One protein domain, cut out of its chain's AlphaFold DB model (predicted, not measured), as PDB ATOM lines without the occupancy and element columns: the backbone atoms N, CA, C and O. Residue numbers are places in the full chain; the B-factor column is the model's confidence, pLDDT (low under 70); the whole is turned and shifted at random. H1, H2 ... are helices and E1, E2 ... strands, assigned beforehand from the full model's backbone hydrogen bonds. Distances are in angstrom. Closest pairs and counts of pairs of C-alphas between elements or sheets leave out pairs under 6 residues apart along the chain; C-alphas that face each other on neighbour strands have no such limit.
ATOM      1  N   ALA A  21     -26.576 -20.730   6.956       91.38
ATOM      2  CA  ALA A  21     -26.277 -21.925   6.169       91.38
ATOM      3  C   ALA A  21     -26.809 -21.820   4.732       91.38
ATOM      4  O   ALA A  21     -26.124 -22.225   3.798       91.38
ATOM      5  N   SER A  22     -27.991 -21.228   4.540       90.44
ATOM      6  CA  SER A  22     -28.560 -20.995   3.207       90.44
ATOM      7  C   SER A  22     -27.677 -20.048   2.397       90.44
ATOM      8  O   SER A  22     -27.347 -20.355   1.256       90.44
ATOM      9  N   VAL A  23     -27.220 -18.940   2.994       89.56
ATOM     10  CA  VAL A  23     -26.278 -18.011   2.342       89.56
ATOM     11  C   VAL A  23     -24.966 -18.715   1.980       89.56
ATOM     12  O   VAL A  23     -24.473 -18.542   0.867       89.56
ATOM     13  N   ALA A  24     -24.430 -19.554   2.872       89.56
ATOM     14  CA  ALA A  24     -23.207 -20.311   2.607       89.56
ATOM     15  C   ALA A  24     -23.370 -21.303   1.440       89.56
ATOM     16  O   ALA A  24     -22.514 -21.359   0.557       89.56
ATOM     17  N   ILE A  25     -24.481 -22.046   1.391       92.31
ATOM     18  CA  ILE A  25     -24.763 -22.998   0.307       92.31
ATOM     19  C   ILE A  25     -24.949 -22.262  -1.024       92.31
ATOM     20  O   ILE A  25     -24.352 -22.664  -2.021       92.31
ATOM     21  N   PHE A  26     -25.710 -21.163  -1.053       88.75
ATOM     22  CA  PHE A  26     -25.877 -20.371  -2.276       88.75
ATOM     23  C   PHE A  26     -24.558 -19.757  -2.759       88.75
ATOM     24  O   PHE A  26     -24.312 -19.747  -3.964       88.75
ATOM     25  N   GLY A  27     -23.682 -19.323  -1.847       87.25
ATOM     26  CA  GLY A  27     -22.339 -18.852  -2.193       87.25
ATOM     27  C   GLY A  27     -21.483 -19.933  -2.862       87.25
ATOM     28  O   GLY A  27     -20.849 -19.671  -3.883       87.25
ATOM     29  N   ILE A  28     -21.513 -21.165  -2.342       89.88
ATOM     30  CA  ILE A  28     -20.779 -22.304  -2.923       89.88
ATOM     31  C   ILE A  28     -21.359 -22.699  -4.288       89.88
ATOM     32  O   ILE A  28     -20.600 -22.951  -5.222       89.88
ATOM     33  N   VAL A  29     -22.688 -22.729  -4.431       91.19
ATOM     34  CA  VAL A  29     -23.353 -23.049  -5.707       91.19
ATOM     35  C   VAL A  29     -23.034 -21.998  -6.769       91.19
ATOM     36  O   VAL A  29     -22.718 -22.360  -7.899       91.19
ATOM     37  N   ALA A  30     -23.063 -20.712  -6.415       86.56
ATOM     38  CA  ALA A  30     -22.706 -19.636  -7.334       86.56
ATOM     39  C   ALA A  30     -21.243 -19.751  -7.802       86.56
ATOM     40  O   ALA A  30     -20.986 -19.683  -9.001       86.56
ATOM     41  N   LEU A  31     -20.309 -20.046  -6.888       86.00
ATOM     42  CA  LEU A  31     -18.906 -20.293  -7.238       86.00
ATOM     43  C   LEU A  31     -18.734 -21.530  -8.136       86.00
ATOM     44  O   LEU A  31     -17.932 -21.511  -9.069       86.00
ATOM     45  N   ALA A  32     -19.489 -22.601  -7.879       89.56
ATOM     46  CA  ALA A  32     -19.452 -23.813  -8.695       89.56
ATOM     47  C   ALA A  32     -19.977 -23.570 -10.122       89.56
ATOM     48  O   ALA A  32     -19.409 -24.093 -11.080       89.56
ATOM     49  N   ILE A  33     -21.027 -22.753 -10.275       90.12
ATOM     50  CA  ILE A  33     -21.565 -22.357 -11.585       90.12
ATOM     51  C   ILE A  33     -20.566 -21.468 -12.336       90.12
ATOM     52  O   ILE A  33     -20.317 -21.717 -13.516       90.12
ATOM     53  N   ASP A  34     -19.972 -20.478 -11.661       87.25
ATOM     54  CA  ASP A  34     -18.949 -19.605 -12.252       87.25
ATOM     55  C   ASP A  34     -17.739 -20.423 -12.729       87.25
ATOM     56  O   ASP A  34     -17.324 -20.303 -13.883       87.25
ATOM     57  N   GLY A  35     -17.224 -21.328 -11.887       87.19
ATOM     58  CA  GLY A  35     -16.114 -22.213 -12.247       87.19
ATOM     59  C   GLY A  35     -16.450 -23.158 -13.406       87.19
ATOM     60  O   GLY A  35     -15.639 -23.334 -14.314       87.19
ATOM     61  N   GLY A  36     -17.659 -23.729 -13.415       88.19
ATOM     62  CA  GLY A  36     -18.118 -24.609 -14.491       88.19
ATOM     63  C   GLY A  36     -18.241 -23.897 -15.840       88.19
ATOM     64  O   GLY A  36     -17.815 -24.439 -16.859       88.19
ATOM     65  N   ARG A  37     -18.772 -22.668 -15.849       86.75
ATOM     66  CA  ARG A  37     -18.878 -21.837 -17.058       86.75
ATOM     67  C   ARG A  37     -17.510 -21.446 -17.610       86.75
ATOM     68  O   ARG A  37     -17.261 -21.660 -18.790       86.75
ATOM     69  N   ILE A  38     -16.614 -20.962 -16.747       88.94
ATOM     70  CA  ILE A  38     -15.250 -20.566 -17.132       88.94
ATOM     71  C   ILE A  38     -14.501 -21.731 -17.797       88.94
ATOM     72  O   ILE A  38     -13.884 -21.547 -18.843       88.94
ATOM     73  N   LEU A  39     -14.575 -22.935 -17.220       87.50
ATOM     74  CA  LEU A  39     -13.894 -24.115 -17.767       87.50
ATOM     75  C   LEU A  39     -14.484 -24.584 -19.101       87.50
ATOM     76  O   LEU A  39     -13.739 -25.048 -19.965       87.50
ATOM     77  N   MET A  40     -15.808 -24.495 -19.267       87.94
ATOM     78  CA  MET A  40     -16.460 -24.854 -20.528       87.94
ATOM     79  C   MET A  40     -16.024 -23.905 -21.640       87.94
ATOM     80  O   MET A  40     -15.595 -24.351 -22.705       87.94
ATOM     81  N   ASP A  41     -16.067 -22.606 -21.371       85.69
ATOM     82  CA  ASP A  41     -15.742 -21.621 -22.388       85.69
ATOM     83  C   ASP A  41     -14.247 -21.589 -22.709       85.69
ATOM     84  O   ASP A  41     -13.881 -21.411 -23.867       85.69
ATOM     85  N   GLN A  42     -13.372 -21.866 -21.735       89.69
ATOM     86  CA  GLN A  42     -11.937 -22.004 -21.987       89.69
ATOM     87  C   GLN A  42     -11.644 -23.035 -23.090       89.69
ATOM     88  O   GLN A  42     -10.764 -22.802 -23.917       89.69
ATOM     89  N   ARG A  43     -12.387 -24.150 -23.143       88.50
ATOM     90  CA  ARG A  43     -12.235 -25.162 -24.205       88.50
ATOM     91  C   ARG A  43     -12.717 -24.654 -25.558       88.50
ATOM     92  O   ARG A  43     -12.074 -24.917 -26.567       88.50
ATOM     93  N   THR A  44     -13.824 -23.918 -25.578       88.81
ATOM     94  CA  THR A  44     -14.332 -23.289 -26.803       88.81
ATOM     95  C   THR A  44     -13.324 -22.282 -27.355       88.81
ATOM     96  O   THR A  44     -13.026 -22.316 -28.546       88.81
ATOM     97  N   LEU A  45     -12.739 -21.449 -26.485       90.69
ATOM     98  CA  LEU A  45     -11.693 -20.493 -26.857       90.69
ATOM     99  C   LEU A  45     -10.433 -21.197 -27.369       90.69
ATOM    100  O   LEU A  45      -9.867 -20.747 -28.357       90.69
ATOM    101  N   GLN A  46     -10.001 -22.290 -26.727       91.25
ATOM    102  CA  GLN A  46      -8.854 -23.084 -27.186       91.25
ATOM    103  C   GLN A  46      -9.097 -23.656 -28.581       91.25
ATOM    104  O   GLN A  46      -8.316 -23.383 -29.481       91.25
ATOM    105  N   ASN A  47     -10.220 -24.348 -28.793       88.31
ATOM    106  CA  ASN A  47     -10.534 -24.952 -30.090       88.31
ATOM    107  C   ASN A  47     -10.643 -23.907 -31.213       88.31
ATOM    108  O   ASN A  47     -10.178 -24.139 -32.327       88.31
ATOM    109  N   ALA A  48     -11.257 -22.755 -30.922       87.69
ATOM    110  CA  ALA A  48     -11.351 -21.644 -31.863       87.69
ATOM    111  C   ALA A  48      -9.972 -21.062 -32.199       87.69
ATOM    112  O   ALA A  48      -9.665 -20.824 -33.367       87.69
ATOM    113  N   LEU A  49      -9.133 -20.862 -31.179       91.50
ATOM    114  CA  LEU A  49      -7.804 -20.291 -31.350       91.50
ATOM    115  C   LEU A  49      -6.858 -21.251 -32.079       91.50
ATOM    116  O   LEU A  49      -6.119 -20.801 -32.947       91.50
ATOM    117  N   ASP A  50      -6.901 -22.550 -31.777       88.12
ATOM    118  CA  ASP A  50      -6.098 -23.579 -32.451       88.12
ATOM    119  C   ASP A  50      -6.444 -23.660 -33.943       88.12
ATOM    120  O   ASP A  50      -5.548 -23.686 -34.789       88.12
ATOM    121  N   GLY A  51      -7.740 -23.636 -34.277       80.44
ATOM    122  CA  GLY A  51      -8.200 -23.606 -35.666       80.44
ATOM    123  C   GLY A  51      -7.747 -22.344 -36.399       80.44
ATOM    124  O   GLY A  51      -7.234 -22.429 -37.509       80.44
ATOM    125  N   ALA A  52      -7.874 -21.181 -35.760       84.00
ATOM    126  CA  ALA A  52      -7.445 -19.917 -36.344       84.00
ATOM    127  C   ALA A  52      -5.926 -19.810 -36.532       84.00
ATOM    128  O   ALA A  52      -5.464 -19.325 -37.565       84.00
ATOM    129  N   ALA A  53      -5.151 -20.290 -35.560       84.00
ATOM    130  CA  ALA A  53      -3.700 -20.319 -35.660       84.00
ATOM    131  C   ALA A  53      -3.247 -21.249 -36.778       84.00
ATOM    132  O   ALA A  53      -2.324 -20.898 -37.507       84.00
ATOM    133  N   LEU A  54      -3.917 -22.396 -36.953       81.69
ATOM    134  CA  LEU A  54      -3.653 -23.283 -38.077       81.69
ATOM    135  C   LEU A  54      -3.974 -22.602 -39.411       81.69
ATOM    136  O   LEU A  54      -3.140 -22.665 -40.304       81.69
ATOM    137  N   THR A  55      -5.119 -21.921 -39.534       79.12
ATOM    138  CA  THR A  55      -5.480 -21.177 -40.752       79.12
ATOM    139  C   THR A  55      -4.403 -20.166 -41.126       79.12
ATOM    140  O   THR A  55      -3.851 -20.257 -42.213       79.12
ATOM    141  N   GLY A  56      -4.016 -19.275 -40.211       74.06
ATOM    142  CA  GLY A  56      -2.968 -18.306 -40.531       74.06
ATOM    143  C   GLY A  56      -1.609 -18.959 -40.777       74.06
ATOM    144  O   GLY A  56      -0.850 -18.508 -41.632       74.06
ATOM    145  N   ALA A  57      -1.278 -20.027 -40.043       73.38
ATOM    146  CA  ALA A  57      -0.027 -20.743 -40.257       73.38
ATOM    147  C   ALA A  57       0.011 -21.386 -41.647       73.38
ATOM    148  O   ALA A  57       1.071 -21.382 -42.262       73.38
ATOM    149  N   LEU A  58      -1.117 -21.872 -42.180       68.00
ATOM    150  CA  LEU A  58      -1.197 -22.371 -43.557       68.00
ATOM    151  C   LEU A  58      -0.835 -21.289 -44.582       68.00
ATOM    152  O   LEU A  58      -0.205 -21.612 -45.583       68.00
ATOM    153  N   ASP A  59      -1.135 -20.019 -44.321       63.78
ATOM    154  CA  ASP A  59      -0.774 -18.912 -45.218       63.78
ATOM    155  C   ASP A  59       0.677 -18.429 -45.043       63.78
ATOM    156  O   ASP A  59       1.221 -17.712 -45.891       63.78
ATOM    157  N   ILE A  60       1.348 -18.875 -43.977       61.62
ATOM    158  CA  ILE A  60       2.729 -18.530 -43.647       61.62
ATOM    159  C   ILE A  60       3.664 -19.734 -43.894       61.62
ATOM    160  O   ILE A  60       3.765 -20.663 -43.098       61.62
ATOM    161  N   GLY A  61       4.407 -19.697 -45.006       53.56
ATOM    162  CA  GLY A  61       5.454 -20.680 -45.337       53.56
ATOM    163  C   GLY A  61       6.877 -20.266 -44.911       53.56
ATOM    164  O   GLY A  61       7.103 -19.107 -44.551       53.56
ATOM    165  N   PRO A  62       7.873 -21.175 -44.994       48.66
ATOM    166  CA  PRO A  62       9.271 -20.856 -44.690       48.66
ATOM    167  C   PRO A  62       9.783 -19.707 -45.574       48.66
ATOM    168  O   PRO A  62       9.664 -19.747 -46.800       48.66
ATOM    169  N   GLY A  63      10.355 -18.669 -44.955       46.72
ATOM    170  CA  GLY A  63      10.834 -17.472 -45.661       46.72
ATOM    171  C   GLY A  63       9.754 -16.455 -46.069       46.72
ATOM    172  O   GLY A  63      10.002 -15.663 -46.979       46.72
ATOM    173  N   ALA A  64       8.576 -16.458 -45.430       50.22
ATOM    174  CA  ALA A  64       7.529 -15.458 -45.660       50.22
ATOM    175  C   ALA A  64       8.037 -14.010 -45.474       50.22
ATOM    176  O   ALA A  64       8.657 -13.670 -44.465       50.22
ATOM    177  N   GLY A  65       7.755 -13.148 -46.456       49.44
ATOM    178  CA  GLY A  65       8.000 -11.708 -46.384       49.44
ATOM    179  C   GLY A  65       6.956 -10.959 -45.546       49.44
ATOM    180  O   GLY A  65       6.012 -11.551 -45.014       49.44
ATOM    181  N   SER A  66       7.104  -9.632 -45.464       52.69
ATOM    182  CA  SER A  66       6.226  -8.744 -44.685       52.69
ATOM    183  C   SER A  66       4.752  -8.887 -45.039       52.69
ATOM    184  O   SER A  66       3.898  -8.963 -44.160       52.69
ATOM    185  N   ASP A  67       4.465  -8.939 -46.337       53.59
ATOM    186  CA  ASP A  67       3.100  -8.888 -46.857       53.59
ATOM    187  C   ASP A  67       2.376 -10.216 -46.623       53.59
ATOM    188  O   ASP A  67       1.190 -10.235 -46.326       53.59
ATOM    189  N   GLN A  68       3.122 -11.321 -46.687       55.12
ATOM    190  CA  GLN A  68       2.626 -12.689 -46.512       55.12
ATOM    191  C   GLN A  68       2.392 -13.009 -45.032       55.12
ATOM    192  O   GLN A  68       1.430 -13.678 -44.669       55.12
ATOM    193  N   SER A  69       3.252 -12.472 -44.161       62.16
ATOM    194  CA  SER A  69       3.013 -12.499 -42.715       62.16
ATOM    195  C   SER A  69       1.750 -11.708 -42.357       62.16
ATOM    196  O   SER A  69       0.980 -12.141 -41.509       62.16
ATOM    197  N   GLY A  70       1.510 -10.587 -43.050       59.50
ATOM    198  CA  GLY A  70       0.291  -9.795 -42.902       59.50
ATOM    199  C   GLY A  70      -0.969 -10.504 -43.403       59.50
ATOM    200  O   GLY A  70      -1.999 -10.407 -42.750       59.50
ATOM    201  N   THR A  71      -0.916 -11.237 -44.521       63.69
ATOM    202  CA  THR A  71      -2.077 -12.019 -44.986       63.69
ATOM    203  C   THR A  71      -2.408 -13.154 -44.025       63.69
ATOM    204  O   THR A  71      -3.551 -13.254 -43.601       63.69
ATOM    205  N   GLY A  72      -1.413 -13.923 -43.572       69.56
ATOM    206  CA  GLY A  72      -1.669 -15.003 -42.614       69.56
ATOM    207  C   GLY A  72      -2.148 -14.519 -41.242       69.56
ATOM    208  O   GLY A  72      -2.924 -15.205 -40.580       69.56
ATOM    209  N   GLU A  73      -1.744 -13.320 -40.809       74.38
ATOM    210  CA  GLU A  73      -2.339 -12.678 -39.630       74.38
ATOM    211  C   GLU A  73      -3.823 -12.342 -39.861       74.38
ATOM    212  O   GLU A  73      -4.650 -12.652 -39.003       74.38
ATOM    213  N   ASP A  74      -4.175 -11.760 -41.012       74.75
ATOM    214  CA  ASP A  74      -5.561 -11.408 -41.358       74.75
ATOM    215  C   ASP A  74      -6.473 -12.640 -41.420       74.75
ATOM    216  O   ASP A  74      -7.553 -12.647 -40.827       74.75
ATOM    217  N   ASP A  75      -6.002 -13.709 -42.062       76.00
ATOM    218  CA  ASP A  75      -6.736 -14.967 -42.198       76.00
ATOM    219  C   ASP A  75      -6.930 -15.656 -40.836       76.00
ATOM    220  O   ASP A  75      -8.017 -16.164 -40.532       76.00
ATOM    221  N   ALA A  76      -5.926 -15.586 -39.950       80.06
ATOM    222  CA  ALA A  76      -6.068 -16.037 -38.566       80.06
ATOM    223  C   ALA A  76      -7.123 -15.223 -37.804       80.06
ATOM    224  O   ALA A  76      -7.954 -15.792 -37.093       80.06
ATOM    225  N   ILE A  77      -7.126 -13.897 -37.942       81.31
ATOM    226  CA  ILE A  77      -8.098 -13.030 -37.260       81.31
ATOM    227  C   ILE A  77      -9.508 -13.313 -37.770       81.31
ATOM    228  O   ILE A  77     -10.412 -13.525 -36.957       81.31
ATOM    229  N   TYR A  78      -9.686 -13.400 -39.088       81.44
ATOM    230  CA  TYR A  78     -10.969 -13.732 -39.701       81.44
ATOM    231  C   TYR A  78     -11.499 -15.091 -39.222       81.44
ATOM    232  O   TYR A  78     -12.687 -15.244 -38.914       81.44
ATOM    233  N   ALA A  79     -10.616 -16.083 -39.083       82.75
ATOM    234  CA  ALA A  79     -10.976 -17.390 -38.545       82.75
ATOM    235  C   ALA A  79     -11.419 -17.324 -37.068       82.75
ATOM    236  O   ALA A  79     -12.394 -17.988 -36.691       82.75
ATOM    237  N   VAL A  80     -10.775 -16.503 -36.225       88.12
ATOM    238  CA  VAL A  80     -11.233 -16.278 -34.837       88.12
ATOM    239  C   VAL A  80     -12.596 -15.582 -34.817       88.12
ATOM    240  O   VAL A  80     -13.491 -16.023 -34.094       88.12
ATOM    241  N   GLU A  81     -12.789 -14.531 -35.619       86.56
ATOM    242  CA  GLU A  81     -14.069 -13.813 -35.702       86.56
ATOM    243  C   GLU A  81     -15.213 -14.753 -36.066       86.56
ATOM    244  O   GLU A  81     -16.252 -14.773 -35.404       86.56
ATOM    245  N   ARG A  82     -15.000 -15.598 -37.077       85.12
ATOM    246  CA  ARG A  82     -16.021 -16.524 -37.566       85.12
ATOM    247  C   ARG A  82     -16.278 -17.692 -36.616       85.12
ATOM    248  O   ARG A  82     -17.414 -18.157 -36.536       85.12
ATOM    249  N   SER A  83     -15.257 -18.172 -35.907       85.00
ATOM    250  CA  SER A  83     -15.401 -19.291 -34.964       85.00
ATOM    251  C   SER A  83     -16.065 -18.882 -33.648       85.00
ATOM    252  O   SER A  83     -16.836 -19.666 -33.093       85.00
ATOM    253  N   LEU A  84     -15.812 -17.661 -33.165       87.75
ATOM    254  CA  LEU A  84     -16.371 -17.150 -31.908       87.75
ATOM    255  C   LEU A  84     -17.559 -16.196 -32.097       87.75
ATOM    256  O   LEU A  84     -18.236 -15.876 -31.121       87.75
ATOM    257  N   GLY A  85     -17.832 -15.747 -33.325       86.75
ATOM    258  CA  GLY A  85     -18.867 -14.751 -33.615       86.75
ATOM    259  C   GLY A  85     -18.553 -13.374 -33.023       86.75
ATOM    260  O   GLY A  85     -19.464 -12.705 -32.534       86.75
ATOM    261  N   ILE A  86     -17.276 -12.982 -33.017       86.81
ATOM    262  CA  ILE A  86     -16.781 -11.700 -32.480       86.81
ATOM    263  C   ILE A  86     -16.410 -10.733 -33.614       86.81
ATOM    264  O   ILE A  86     -16.256 -11.167 -34.751       86.81
ATOM    265  N   ASP A  87     -16.296  -9.434 -33.316       85.31
ATOM    266  CA  ASP A  87     -16.149  -8.367 -34.319       85.31
ATOM    267  C   ASP A  87     -14.997  -7.413 -33.954       85.31
ATOM    268  O   ASP A  87     -15.121  -6.549 -33.079       85.31
ATOM    269  N   PHE A  88     -13.873  -7.521 -34.663       80.81
ATOM    270  CA  PHE A  88     -12.725  -6.635 -34.488       80.81
ATOM    271  C   PHE A  88     -12.741  -5.406 -35.409       80.81
ATOM    272  O   PHE A  88     -11.711  -4.737 -35.533       80.81
ATOM    273  N   SER A  89     -13.874  -5.042 -36.023       76.69
ATOM    274  CA  SER A  89     -13.983  -3.904 -36.960       76.69
ATOM    275  C   SER A  89     -13.593  -2.537 -36.385       76.69
ATOM    276  O   SER A  89     -13.325  -1.598 -37.124       76.69
ATOM    277  N   ASN A  90     -13.494  -2.384 -35.066       74.12
ATOM    278  CA  ASN A  90     -12.901  -1.196 -34.442       74.12
ATOM    279  C   ASN A  90     -11.380  -1.072 -34.660       74.12
ATOM    280  O   ASN A  90     -10.825  -0.003 -34.406       74.12
ATOM    281  N   ASN A  91     -10.715  -2.135 -35.115       70.38
ATOM    282  CA  ASN A  91      -9.277  -2.169 -35.387       70.38
ATOM    283  C   ASN A  91      -8.963  -1.982 -36.885       70.38
ATOM    284  O   ASN A  91      -7.806  -1.759 -37.228       70.38
ATOM    285  N   TYR A  92      -9.965  -2.025 -37.776       69.44
ATOM    286  CA  TYR A  92      -9.758  -1.987 -39.228       69.44
ATOM    287  C   TYR A  92     -10.852  -1.198 -39.980       69.44
ATOM    288  O   TYR A  92     -12.008  -1.182 -39.586       69.44
ATOM    289  N   SER A  93     -10.509  -0.506 -41.076       59.84
ATOM    290  CA  SER A  93     -11.439   0.427 -41.746       59.84
ATOM    291  C   SER A  93     -12.323  -0.171 -42.853       59.84
ATOM    292  O   SER A  93     -13.428   0.333 -43.057       59.84
ATOM    293  N   VAL A  94     -11.861  -1.190 -43.594       57.06
ATOM    294  CA  VAL A  94     -12.600  -1.788 -44.728       57.06
ATOM    295  C   VAL A  94     -12.288  -3.285 -44.853       57.06
ATOM    296  O   VAL A  94     -11.314  -3.640 -45.507       57.06
ATOM    297  N   GLY A  95     -13.125  -4.143 -44.258       60.72
ATOM    298  CA  GLY A  95     -13.051  -5.608 -44.398       60.72
ATOM    299  C   GLY A  95     -11.707  -6.250 -44.015       60.72
ATOM    300  O   GLY A  95     -10.780  -5.578 -43.562       60.72
ATOM    301  N   HIS A  96     -11.621  -7.566 -44.224       60.81
ATOM    302  CA  HIS A  96     -10.366  -8.315 -44.159       60.81
ATOM    303  C   HIS A  96      -9.620  -8.131 -45.475       60.81
ATOM    304  O   HIS A  96     -10.132  -8.489 -46.533       60.81
ATOM    305  N   HIS A  97      -8.502  -7.415 -45.392       54.38
ATOM    306  CA  HIS A  97      -7.364  -7.407 -46.310       54.38
ATOM    307  C   HIS A  97      -6.404  -6.336 -45.779       54.38
ATOM    308  O   HIS A  97      -6.475  -5.149 -46.131       54.38
ATOM    309  N   LEU A  98      -5.489  -6.762 -44.904       56.06
ATOM    310  CA  LEU A  98      -4.447  -5.950 -44.258       56.06
ATOM    311  C   LEU A  98      -3.416  -5.342 -45.231       56.06
ATOM    312  O   LEU A  98      -2.274  -5.132 -44.856       56.06
ATOM    313  N   THR A  99      -3.751  -5.033 -46.483       50.53
ATOM    314  CA  THR A  99      -2.827  -4.435 -47.470       50.53
ATOM    315  C   THR A  99      -3.088  -2.947 -47.717       50.53
ATOM    316  O   THR A  99      -2.220  -2.250 -48.232       50.53
ATOM    317  N   THR A 100      -4.254  -2.429 -47.310       48.66
ATOM    318  CA  THR A 100      -4.645  -1.009 -47.485       48.66
ATOM    319  C   THR A 100      -5.138  -0.337 -46.196       48.66
ATOM    320  O   THR A 100      -5.550   0.823 -46.195       48.66
ATOM    321  N   ASN A 101      -5.078  -1.061 -45.079       56.50
ATOM    322  CA  ASN A 101      -5.641  -0.684 -43.785       56.50
ATOM    323  C   ASN A 101      -4.591   0.004 -42.882       56.50
ATOM    324  O   ASN A 101      -3.402  -0.283 -43.047       56.50
ATOM    325  N   PRO A 102      -4.962   0.840 -41.888       53.34
ATOM    326  CA  PRO A 102      -4.055   1.230 -40.805       53.34
ATOM    327  C   PRO A 102      -3.337   0.047 -40.142       53.34
ATOM    328  O   PRO A 102      -2.216   0.243 -39.711       53.34
ATOM    329  N   CYS A 103      -3.897  -1.169 -40.131       51.72
ATOM    330  CA  CYS A 103      -3.201  -2.369 -39.641       51.72
ATOM    331  C   CYS A 103      -2.289  -3.084 -40.650       51.72
ATOM    332  O   CYS A 103      -1.692  -4.105 -40.320       51.72
ATOM    333  N   SER A 104      -2.132  -2.552 -41.863       52.22
ATOM    334  CA  SER A 104      -1.233  -3.127 -42.865       52.22
ATOM    335  C   SER A 104       0.243  -2.919 -42.529       52.22
ATOM    336  O   SER A 104       0.625  -1.885 -41.973       52.22
ATOM    337  N   GLY A 105       1.100  -3.858 -42.948       50.72
ATOM    338  CA  GLY A 105       2.560  -3.698 -42.870       50.72
ATOM    339  C   GLY A 105       3.082  -2.464 -43.628       50.72
ATOM    340  O   GLY A 105       4.133  -1.932 -43.280       50.72
ATOM    341  N   ILE A 106       2.321  -1.965 -44.613       46.91
ATOM    342  CA  ILE A 106       2.621  -0.765 -45.415       46.91
ATOM    343  C   ILE A 106       2.004   0.515 -44.798       46.91
ATOM    344  O   ILE A 106       2.490   1.622 -45.036       46.91
ATOM    345  N   GLY A 107       0.946   0.388 -43.991       48.97
ATOM    346  CA  GLY A 107       0.125   1.492 -43.479       48.97
ATOM    347  C   GLY A 107       0.552   2.059 -42.124       48.97
ATOM    348  O   GLY A 107       0.205   3.202 -41.825       48.97
ATOM    349  N   CYS A 108       1.334   1.321 -41.326       51.41
ATOM    350  CA  CYS A 108       1.837   1.829 -40.048       51.41
ATOM    351  C   CYS A 108       3.146   2.594 -40.189       51.41
ATOM    352  O   CYS A 108       4.228   2.039 -40.369       51.41
ATOM    353  N   ASN A 109       3.031   3.910 -40.045       54.56
ATOM    354  CA  ASN A 109       4.136   4.855 -40.005       54.56
ATOM    355  C   ASN A 109       4.160   5.575 -38.640       54.56
ATOM    356  O   ASN A 109       3.314   5.362 -37.773       54.56
ATOM    357  N   SER A 110       5.127   6.464 -38.422       50.78
ATOM    358  CA  SER A 110       5.263   7.202 -37.157       50.78
ATOM    359  C   SER A 110       4.102   8.165 -36.833       50.78
ATOM    360  O   SER A 110       4.111   8.775 -35.758       50.78
ATOM    361  N   VAL A 125       5.717  -7.678 -38.620       44.28
ATOM    362  CA  VAL A 125       4.734  -7.341 -37.585       44.28
ATOM    363  C   VAL A 125       4.480  -5.843 -37.650       44.28
ATOM    364  O   VAL A 125       5.413  -5.054 -37.486       44.28
ATOM    365  N   SER A 126       3.234  -5.430 -37.849       46.50
ATOM    366  CA  SER A 126       2.854  -4.029 -37.699       46.50
ATOM    367  C   SER A 126       2.731  -3.711 -36.195       46.50
ATOM    368  O   SER A 126       1.810  -4.203 -35.542       46.50
ATOM    369  N   PRO A 127       3.633  -2.924 -35.566       48.38
ATOM    370  CA  PRO A 127       3.656  -2.737 -34.104       48.38
ATOM    371  C   PRO A 127       2.426  -1.999 -33.543       48.38
ATOM    372  O   PRO A 127       2.262  -1.895 -32.328       48.38
ATOM    373  N   CYS A 128       1.571  -1.478 -34.420       51.09
ATOM    374  CA  CYS A 128       0.300  -0.836 -34.111       51.09
ATOM    375  C   CYS A 128      -0.872  -1.829 -33.952       51.09
ATOM    376  O   CYS A 128      -1.879  -1.439 -33.369       51.09
ATOM    377  N   CYS A 129      -0.741  -3.087 -34.404       58.81
ATOM    378  CA  CYS A 129      -1.838  -4.073 -34.426       58.81
ATOM    379  C   CYS A 129      -1.482  -5.398 -33.740       58.81
ATOM    380  O   CYS A 129      -2.066  -6.437 -33.992       58.81
ATOM    381  N   LEU A 130      -0.568  -5.338 -32.771       61.75
ATOM    382  CA  LEU A 130      -0.241  -6.466 -31.897       61.75
ATOM    383  C   LEU A 130      -1.400  -6.895 -30.991       61.75
ATOM    384  O   LEU A 130      -1.377  -8.008 -30.484       61.75
ATOM    385  N   ASN A 131      -2.358  -6.005 -30.714       72.56
ATOM    386  CA  ASN A 131      -3.461  -6.257 -29.793       72.56
ATOM    387  C   ASN A 131      -4.777  -5.812 -30.430       72.56
ATOM    388  O   ASN A 131      -5.048  -4.619 -30.547       72.56
ATOM    389  N   TRP A 132      -5.588  -6.792 -30.778       78.31
ATOM    390  CA  TRP A 132      -6.921  -6.669 -31.331       78.31
ATOM    391  C   TRP A 132      -7.920  -6.668 -30.188       78.31
ATOM    392  O   TRP A 132      -7.900  -7.560 -29.341       78.31
ATOM    393  N   VAL A 133      -8.778  -5.658 -30.120       81.62
ATOM    394  CA  VAL A 133      -9.822  -5.574 -29.091       81.62
ATOM    395  C   VAL A 133     -11.159  -5.667 -29.787       81.62
ATOM    396  O   VAL A 133     -11.408  -4.863 -30.669       81.62
ATOM    397  N   ASP A 134     -12.010  -6.612 -29.409       86.31
ATOM    398  CA  ASP A 134     -13.354  -6.736 -29.986       86.31
ATOM    399  C   ASP A 134     -14.188  -5.480 -29.688       86.31
ATOM    400  O   ASP A 134     -13.969  -4.785 -28.688       86.31
ATOM    401  N   ARG A 135     -15.188  -5.203 -30.522       82.62
ATOM    402  CA  ARG A 135     -16.085  -4.053 -30.392       82.62
ATOM    403  C   ARG A 135     -16.776  -3.973 -29.027       82.62
ATOM    404  O   ARG A 135     -17.077  -2.875 -28.558       82.62
ATOM    405  N   SER A 136     -17.011  -5.111 -28.370       83.25
ATOM    406  CA  SER A 136     -17.581  -5.153 -27.017       83.25
ATOM    407  C   SER A 136     -16.569  -4.848 -25.896       83.25
ATOM    408  O   SER A 136     -16.965  -4.590 -24.759       83.25
ATOM    409  N   GLY A 137     -15.262  -4.888 -26.181       80.75
ATOM    410  CA  GLY A 137     -14.179  -4.738 -25.200       80.75
ATOM    411  C   GLY A 137     -13.972  -5.944 -24.269       80.75
ATOM    412  O   GLY A 137     -13.161  -5.866 -23.332       80.75
ATOM    413  N   VAL A 138     -14.704  -7.041 -24.509       85.88
ATOM    414  CA  VAL A 138     -14.668  -8.287 -23.723       85.88
ATOM    415  C   VAL A 138     -13.512  -9.192 -24.149       85.88
ATOM    416  O   VAL A 138     -12.897  -9.822 -23.287       85.88
ATOM    417  N   TYR A 139     -13.194  -9.218 -25.446       88.75
ATOM    418  CA  TYR A 139     -12.130 -10.040 -26.015       88.75
ATOM    419  C   TYR A 139     -10.933  -9.193 -26.424       88.75
ATOM    420  O   TYR A 139     -11.081  -8.127 -27.023       88.75
ATOM    421  N   THR A 140      -9.744  -9.699 -26.119       87.62
ATOM    422  CA  THR A 140      -8.482  -9.158 -26.618       87.62
ATOM    423  C   THR A 140      -7.644 -10.277 -27.218       87.62
ATOM    424  O   THR A 140      -7.356 -11.254 -26.524       87.62
ATOM    425  N   LEU A 141      -7.244 -10.132 -28.475       86.06
ATOM    426  CA  LEU A 141      -6.426 -11.081 -29.220       86.06
ATOM    427  C   LEU A 141      -5.054 -10.463 -29.512       86.06
ATOM    428  O   LEU A 141      -4.953  -9.332 -29.971       86.06
ATOM    429  N   THR A 142      -3.992 -11.213 -29.262       83.31
ATOM    430  CA  THR A 142      -2.620 -10.842 -29.601       83.31
ATOM    431  C   THR A 142      -2.077 -11.843 -30.607       83.31
ATOM    432  O   THR A 142      -2.065 -13.039 -30.314       83.31
ATOM    433  N   VAL A 143      -1.592 -11.363 -31.753       77.62
ATOM    434  CA  VAL A 143      -0.970 -12.188 -32.800       77.62
ATOM    435  C   VAL A 143       0.494 -11.778 -32.967       77.62
ATOM    436  O   VAL A 143       0.846 -10.603 -32.853       77.62
ATOM    437  N   ARG A 144       1.384 -12.761 -33.142       74.81
ATOM    438  CA  ARG A 144       2.826 -12.543 -33.340       74.81
ATOM    439  C   ARG A 144       3.362 -13.429 -34.462       74.81
ATOM    440  O   ARG A 144       3.404 -14.648 -34.302       74.81
ATOM    441  N   THR A 145       3.842 -12.789 -35.529       67.12
ATOM    442  CA  THR A 145       4.383 -13.412 -36.752       67.12
ATOM    443  C   THR A 145       5.463 -12.521 -37.389       67.12
ATOM    444  O   THR A 145       5.192 -11.355 -37.632       67.12
ATOM    445  N   PRO A 146       6.686 -12.991 -37.685       62.56
ATOM    446  CA  PRO A 146       7.196 -14.331 -37.435       62.56
ATOM    447  C   PRO A 146       7.562 -14.524 -35.955       62.56
ATOM    448  O   PRO A 146       8.305 -13.731 -35.368       62.56
ATOM    449  N   PHE A 147       7.072 -15.601 -35.340       63.06
ATOM    450  CA  PHE A 147       7.525 -16.044 -34.022       63.06
ATOM    451  C   PHE A 147       8.663 -17.062 -34.180       63.06
ATOM    452  O   PHE A 147       8.555 -17.983 -34.982       63.06
ATOM    453  N   ARG A 148       9.763 -16.900 -33.431       59.88
ATOM    454  CA  ARG A 148      10.876 -17.867 -33.401       59.88
ATOM    455  C   ARG A 148      10.757 -18.744 -32.165       59.88
ATOM    456  O   ARG A 148      10.942 -18.258 -31.047       59.88
ATOM    457  N   TYR A 149      10.483 -20.028 -32.359       55.34
ATOM    458  CA  TYR A 149      10.430 -20.977 -31.256       55.34
ATOM    459  C   TYR A 149      11.846 -21.303 -30.752       55.34
ATOM    460  O   TYR A 149      12.739 -21.632 -31.525       55.34
ATOM    461  N   SER A 150      12.079 -21.178 -29.441       58.38
ATOM    462  CA  SER A 150      13.335 -21.561 -28.767       58.38
ATOM    463  C   SER A 150      14.642 -20.944 -29.316       58.38
ATOM    464  O   SER A 150      15.728 -21.452 -29.034       58.38
ATOM    465  N   GLY A 151      14.572 -19.840 -30.067       51.19
ATOM    466  CA  GLY A 151      15.761 -19.169 -30.608       51.19
ATOM    467  C   GLY A 151      16.497 -19.954 -31.700       51.19
ATOM    468  O   GLY A 151      17.685 -19.706 -31.910       51.19
ATOM    469  N   THR A 152      15.823 -20.886 -32.384       42.09
ATOM    470  CA  THR A 152      16.404 -21.632 -33.508       42.09
ATOM    471  C   THR A 152      16.756 -20.705 -34.682       42.09
ATOM    472  O   THR A 152      16.205 -19.611 -34.848       42.09
ATOM    473  N   THR A 153      17.732 -21.135 -35.484       44.84
ATOM    474  CA  THR A 153      18.174 -20.472 -36.724       44.84
ATOM    475  C   THR A 153      17.409 -20.942 -37.962       44.84
ATOM    476  O   THR A 153      17.724 -20.500 -39.064       44.84
ATOM    477  N   GLU A 154      16.431 -21.830 -37.780       40.72
ATOM    478  CA  GLU A 154      15.564 -22.345 -38.838       40.72
ATOM    479  C   GLU A 154      14.704 -21.203 -39.439       40.72
ATOM    480  O   GLU A 154      14.206 -20.354 -38.692       40.72
ATOM    481  N   PRO A 155      14.507 -21.158 -40.770       46.19
ATOM    482  CA  PRO A 155      13.671 -20.178 -41.491       46.19
ATOM    483  C   PRO A 155      12.161 -20.294 -41.255       46.19
ATOM    484  O   PRO A 155      11.372 -19.629 -41.933       46.19
ATOM    485  N   GLU A 156      11.749 -21.170 -40.350       51.66
ATOM    486  CA  GLU A 156      10.359 -21.488 -40.067       51.66
ATOM    487  C   GLU A 156       9.679 -20.341 -39.297       51.66
ATOM    488  O   GLU A 156      10.063 -19.998 -38.175       51.66
ATOM    489  N   SER A 157       8.667 -19.710 -39.900       55.94
ATOM    490  CA  SER A 157       7.857 -18.680 -39.249       55.94
ATOM    491  C   SER A 157       6.642 -19.312 -38.574       55.94
ATOM    492  O   SER A 157       5.776 -19.878 -39.234       55.94
ATOM    493  N   TYR A 158       6.581 -19.198 -37.246       68.88
ATOM    494  CA  TYR A 158       5.454 -19.654 -36.429       68.88
ATOM    495  C   TYR A 158       4.439 -18.521 -36.249       68.88
ATOM    496  O   TYR A 158       4.822 -17.343 -36.194       68.88
ATOM    497  N   ILE A 159       3.170 -18.888 -36.060       76.62
ATOM    498  CA  ILE A 159       2.143 -17.981 -35.540       76.62
ATOM    499  C   ILE A 159       1.916 -18.289 -34.071       76.62
ATOM    500  O   ILE A 159       1.526 -19.398 -33.710       76.62
ATOM    501  N   LEU A 160       2.137 -17.286 -33.224       81.81
ATOM    502  CA  LEU A 160       1.729 -17.315 -31.825       81.81
ATOM    503  C   LEU A 160       0.479 -16.453 -31.666       81.81
ATOM    504  O   LEU A 160       0.531 -15.240 -31.881       81.81
ATOM    505  N   MET A 161      -0.617 -17.069 -31.230       86.69
ATOM    506  CA  MET A 161      -1.853 -16.363 -30.899       86.69
ATOM    507  C   MET A 161      -2.135 -16.462 -29.406       86.69
ATOM    508  O   MET A 161      -1.912 -17.495 -28.774       86.69
ATOM    509  N   THR A 162      -2.620 -15.376 -28.816       89.75
ATOM    510  CA  THR A 162      -3.062 -15.330 -27.420       89.75
ATOM    511  C   THR A 162      -4.387 -14.599 -27.336       89.75
ATOM    512  O   THR A 162      -4.451 -13.405 -27.609       89.75
ATOM    513  N   LEU A 163      -5.440 -15.303 -26.937       91.56
ATOM    514  CA  LEU A 163      -6.780 -14.751 -26.776       91.56
ATOM    515  C   LEU A 163      -7.113 -14.654 -25.291       91.56
ATOM    516  O   LEU A 163      -6.940 -15.611 -24.541       91.56
ATOM    517  N   THR A 164      -7.591 -13.492 -24.862       90.75
ATOM    518  CA  THR A 164      -8.051 -13.252 -23.493       90.75
ATOM    519  C   THR A 164      -9.488 -12.761 -23.498       90.75
ATOM    520  O   THR A 164      -9.809 -11.791 -24.181       90.75
ATOM    521  N   GLN A 165     -10.335 -13.401 -22.698       91.12
ATOM    522  CA  GLN A 165     -11.724 -13.010 -22.488       91.12
ATOM    523  C   GLN A 165     -11.951 -12.547 -21.047       91.12
ATOM    524  O   GLN A 165     -11.517 -13.201 -20.096       91.12
ATOM    525  N   LYS A 166     -12.672 -11.435 -20.880       88.44
ATOM    526  CA  LYS A 166     -13.103 -10.920 -19.572       88.44
ATOM    527  C   LYS A 166     -14.430 -11.552 -19.150       88.44
ATOM    528  O   LYS A 166     -15.472 -11.263 -19.730       88.44
ATOM    529  N   TYR A 167     -14.399 -12.358 -18.094       84.00
ATOM    530  CA  TYR A 167     -15.566 -13.039 -17.537       84.00
ATOM    531  C   TYR A 167     -16.121 -12.331 -16.303       84.00
ATOM    532  O   TYR A 167     -15.426 -12.281 -15.288       84.00
ATOM    533  N   PRO A 168     -17.363 -11.816 -16.328       80.81
ATOM    534  CA  PRO A 168     -18.015 -11.319 -15.121       80.81
ATOM    535  C   PRO A 168     -18.414 -12.486 -14.202       80.81
ATOM    536  O   PRO A 168     -19.002 -13.464 -14.663       80.81
ATOM    537  N   LEU A 169     -18.118 -12.379 -12.904       78.50
ATOM    538  CA  LEU A 169     -18.495 -13.391 -11.906       78.50
ATOM    539  C   LEU A 169     -19.915 -13.154 -11.373       78.50
ATOM    540  O   LEU A 169     -20.265 -12.022 -11.029       78.50
ATOM    541  N   LEU A 170     -20.711 -14.216 -11.205       75.25
ATOM    542  CA  LEU A 170     -22.043 -14.136 -10.589       75.25
ATOM    543  C   LEU A 170     -21.969 -13.781  -9.098       75.25
ATOM    544  O   LEU A 170     -22.855 -13.104  -8.576       75.25
ATOM    545  N   VAL A 171     -20.904 -14.205  -8.408       70.88
ATOM    546  CA  VAL A 171     -20.710 -13.957  -6.964       70.88
ATOM    547  C   VAL A 171     -20.416 -12.479  -6.648       70.88
ATOM    548  O   VAL A 171     -20.553 -12.052  -5.502       70.88
ATOM    549  N   SER A 172     -20.061 -11.667  -7.648       65.06
ATOM    550  CA  SER A 172     -19.760 -10.245  -7.466       65.06
ATOM    551  C   SER A 172     -20.567  -9.368  -8.436       65.06
ATOM    552  O   SER A 172     -20.087  -9.054  -9.528       65.06
ATOM    553  N   PRO A 173     -21.718  -8.821  -8.004       57.59
ATOM    554  CA  PRO A 173     -22.501  -7.874  -8.803       57.59
ATOM    555  C   PRO A 173     -21.781  -6.533  -9.075       57.59
ATOM    556  O   PRO A 173     -22.307  -5.692  -9.795       57.59
ATOM    557  N   GLY A 174     -20.601  -6.307  -8.478       58.78
ATOM    558  CA  GLY A 174     -19.855  -5.041  -8.493       58.78
ATOM    559  C   GLY A 174     -18.786  -4.886  -9.582       58.78
ATOM    560  O   GLY A 174     -17.917  -4.034  -9.430       58.78
ATOM    561  N   GLY A 175     -18.805  -5.694 -10.649       62.78
ATOM    562  CA  GLY A 175     -17.935  -5.482 -11.820       62.78
ATOM    563  C   GLY A 175     -16.544  -6.122 -11.758       62.78
ATOM    564  O   GLY A 175     -15.669  -5.757 -12.538       62.78
ATOM    565  N   TRP A 176     -16.325  -7.081 -10.858       69.38
ATOM    566  CA  TRP A 176     -15.091  -7.867 -10.839       69.38
ATOM    567  C   TRP A 176     -15.147  -8.919 -11.950       69.38
ATOM    568  O   TRP A 176     -16.025  -9.785 -11.946       69.38
ATOM    569  N   SER A 177     -14.219  -8.828 -12.902       77.50
ATOM    570  CA  SER A 177     -14.059  -9.797 -13.984       77.50
ATOM    571  C   SER A 177     -12.782 -10.614 -13.816       77.50
ATOM    572  O   SER A 177     -11.749 -10.077 -13.414       77.50
ATOM    573  N   VAL A 178     -12.834 -11.890 -14.183       85.06
ATOM    574  CA  VAL A 178     -11.658 -12.759 -14.300       85.06
ATOM    575  C   VAL A 178     -11.252 -12.837 -15.765       85.06
ATOM    576  O   VAL A 178     -12.099 -12.997 -16.637       85.06
ATOM    577  N   ASN A 179      -9.956 -12.730 -16.040       87.75
ATOM    578  CA  ASN A 179      -9.436 -12.910 -17.389       87.75
ATOM    579  C   ASN A 179      -9.134 -14.389 -17.618       87.75
ATOM    580  O   ASN A 179      -8.350 -14.984 -16.878       87.75
ATOM    581  N   VAL A 180      -9.739 -14.965 -18.650       89.25
ATOM    582  CA  VAL A 180      -9.422 -16.309 -19.136       89.25
ATOM    583  C   VAL A 180      -8.556 -16.143 -20.370       89.25
ATOM    584  O   VAL A 180      -9.014 -15.595 -21.369       89.25
ATOM    585  N   THR A 181      -7.303 -16.581 -20.283       91.12
ATOM    586  CA  THR A 181      -6.330 -16.476 -21.373       91.12
ATOM    587  C   THR A 181      -6.005 -17.859 -21.919       91.12
ATOM    588  O   THR A 181      -5.734 -18.790 -21.158       91.12
ATOM    589  N   VAL A 182      -6.017 -17.979 -23.242       92.19
ATOM    590  CA  VAL A 182      -5.613 -19.170 -23.987       92.19
ATOM    591  C   VAL A 182      -4.554 -18.774 -25.010       92.19
ATOM    592  O   VAL A 182      -4.604 -17.684 -25.583       92.19
ATOM    593  N   THR A 183      -3.569 -19.642 -25.208       90.12
ATOM    594  CA  THR A 183      -2.430 -19.393 -26.090       90.12
ATOM    595  C   THR A 183      -2.186 -20.634 -26.922       90.12
ATOM    596  O   THR A 183      -2.213 -21.739 -26.385       90.12
ATOM    597  N   THR A 184      -1.910 -20.438 -28.205       86.50
ATOM    598  CA  THR A 184      -1.565 -21.515 -29.128       86.50
ATOM    599  C   THR A 184      -0.431 -21.088 -30.045       86.50
ATOM    600  O   THR A 184      -0.212 -19.893 -30.281       86.50
ATOM    601  N   ILE A 185       0.305 -22.078 -30.533       83.62
ATOM    602  CA  ILE A 185       1.363 -21.905 -31.516       83.62
ATOM    603  C   ILE A 185       1.060 -22.862 -32.654       83.62
ATOM    604  O   ILE A 185       0.913 -24.061 -32.425       83.62
ATOM    605  N   ALA A 186       1.024 -22.329 -33.867       76.00
ATOM    606  CA  ALA A 186       0.886 -23.121 -35.073       76.00
ATOM    607  C   ALA A 186       2.098 -22.918 -35.984       76.00
ATOM    608  O   ALA A 186       2.673 -21.828 -36.076       76.00
ATOM    609  N   LEU A 187       2.473 -24.010 -36.641       69.44
ATOM    610  CA  LEU A 187       3.502 -24.072 -37.664       69.44
ATOM    611  C   LEU A 187       2.913 -24.803 -38.866       69.44
ATOM    612  O   LEU A 187       2.248 -25.827 -38.704       69.44
TER     613      LEU A 187
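AT A GLANCE: This is residues 21 to 110 and 125 to 187 of the 604 residues of the protein "Tad domain-containing protein" of Chloroflexi bacterium (UniProt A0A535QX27). A long helix, H1, and a shorter one, H2, form a helical hairpin that covers one face of a twisted sheet of four strands, two layers in all. H1 lies over E3 and E4, H2 over E2 and E3, and residues 21 to 33 of H1 reach past the sheet. The printed part has 153 residues, with H1 H2 E1 E2 E3 E4 along it; the sheet, in the order E1 - E2 - E3 - E4, is a meander, each strand the antiparallel neighbour of the one before. The class is mixed, helices and strands; the whole is only just loose, close to compact, with a radius of gyration of the C-alphas of 18.2 A, and spans 64 by 34 by 26 A.

HOW THE PARTS SIT: H1, residues 21 to 59, touches H2, residues 66 to 84, with its residues 45 to 59 alone; the closest C-alphas are those of Gly 56 and Gly 72, 4.1 A apart. They run opposite ways at a steep tilt of 37 degrees, only just past shallow. H1's height over the sheet is 5.3 A, and its closest C-alpha pair with E4, residues 177 to 186, is Ala 53 and Ala 186, 5.4 A. H2 is on the same face, at a height of 9.2 A. Between the neighbour strands E1, residues 131 to 133, and E2, residues 139 to 147, N 132 and O 141 are within hydrogen-bond range at 2.7 A; between E2 and its neighbour E3, residues 158 to 168, N 142 and O 162 are within range at 2.8 A; between the neighbours E3 and E4, N 163 and O 182 are within range at 2.9 A. Every O i to N i+4 pair is within range in H2, and 34 of 35 in H1.

IN THESE COORDINATES: H1 begins at C-alpha 21 (-26.277, -21.925, 6.169) and is 57.4 A long; H2 is 27.3 A, E1 6.4 A, E2 22.1 A and E3 32.8 A. E4, 29.1 A, ends at C-alpha 186 (0.886, -23.121, -35.073).

THE WHOLE: The C-alphas of Ala 21 and Gly 63, the two farthest apart, are 63.9 A apart. Residues 111 to 124 are not printed; C-alphas 110 and 125 are 14.6 A apart across the cut. Of the links printed whole, none is long. The mean pLDDT of the printed part is 73.3, with 60 residues under 70, among them 92 to 110.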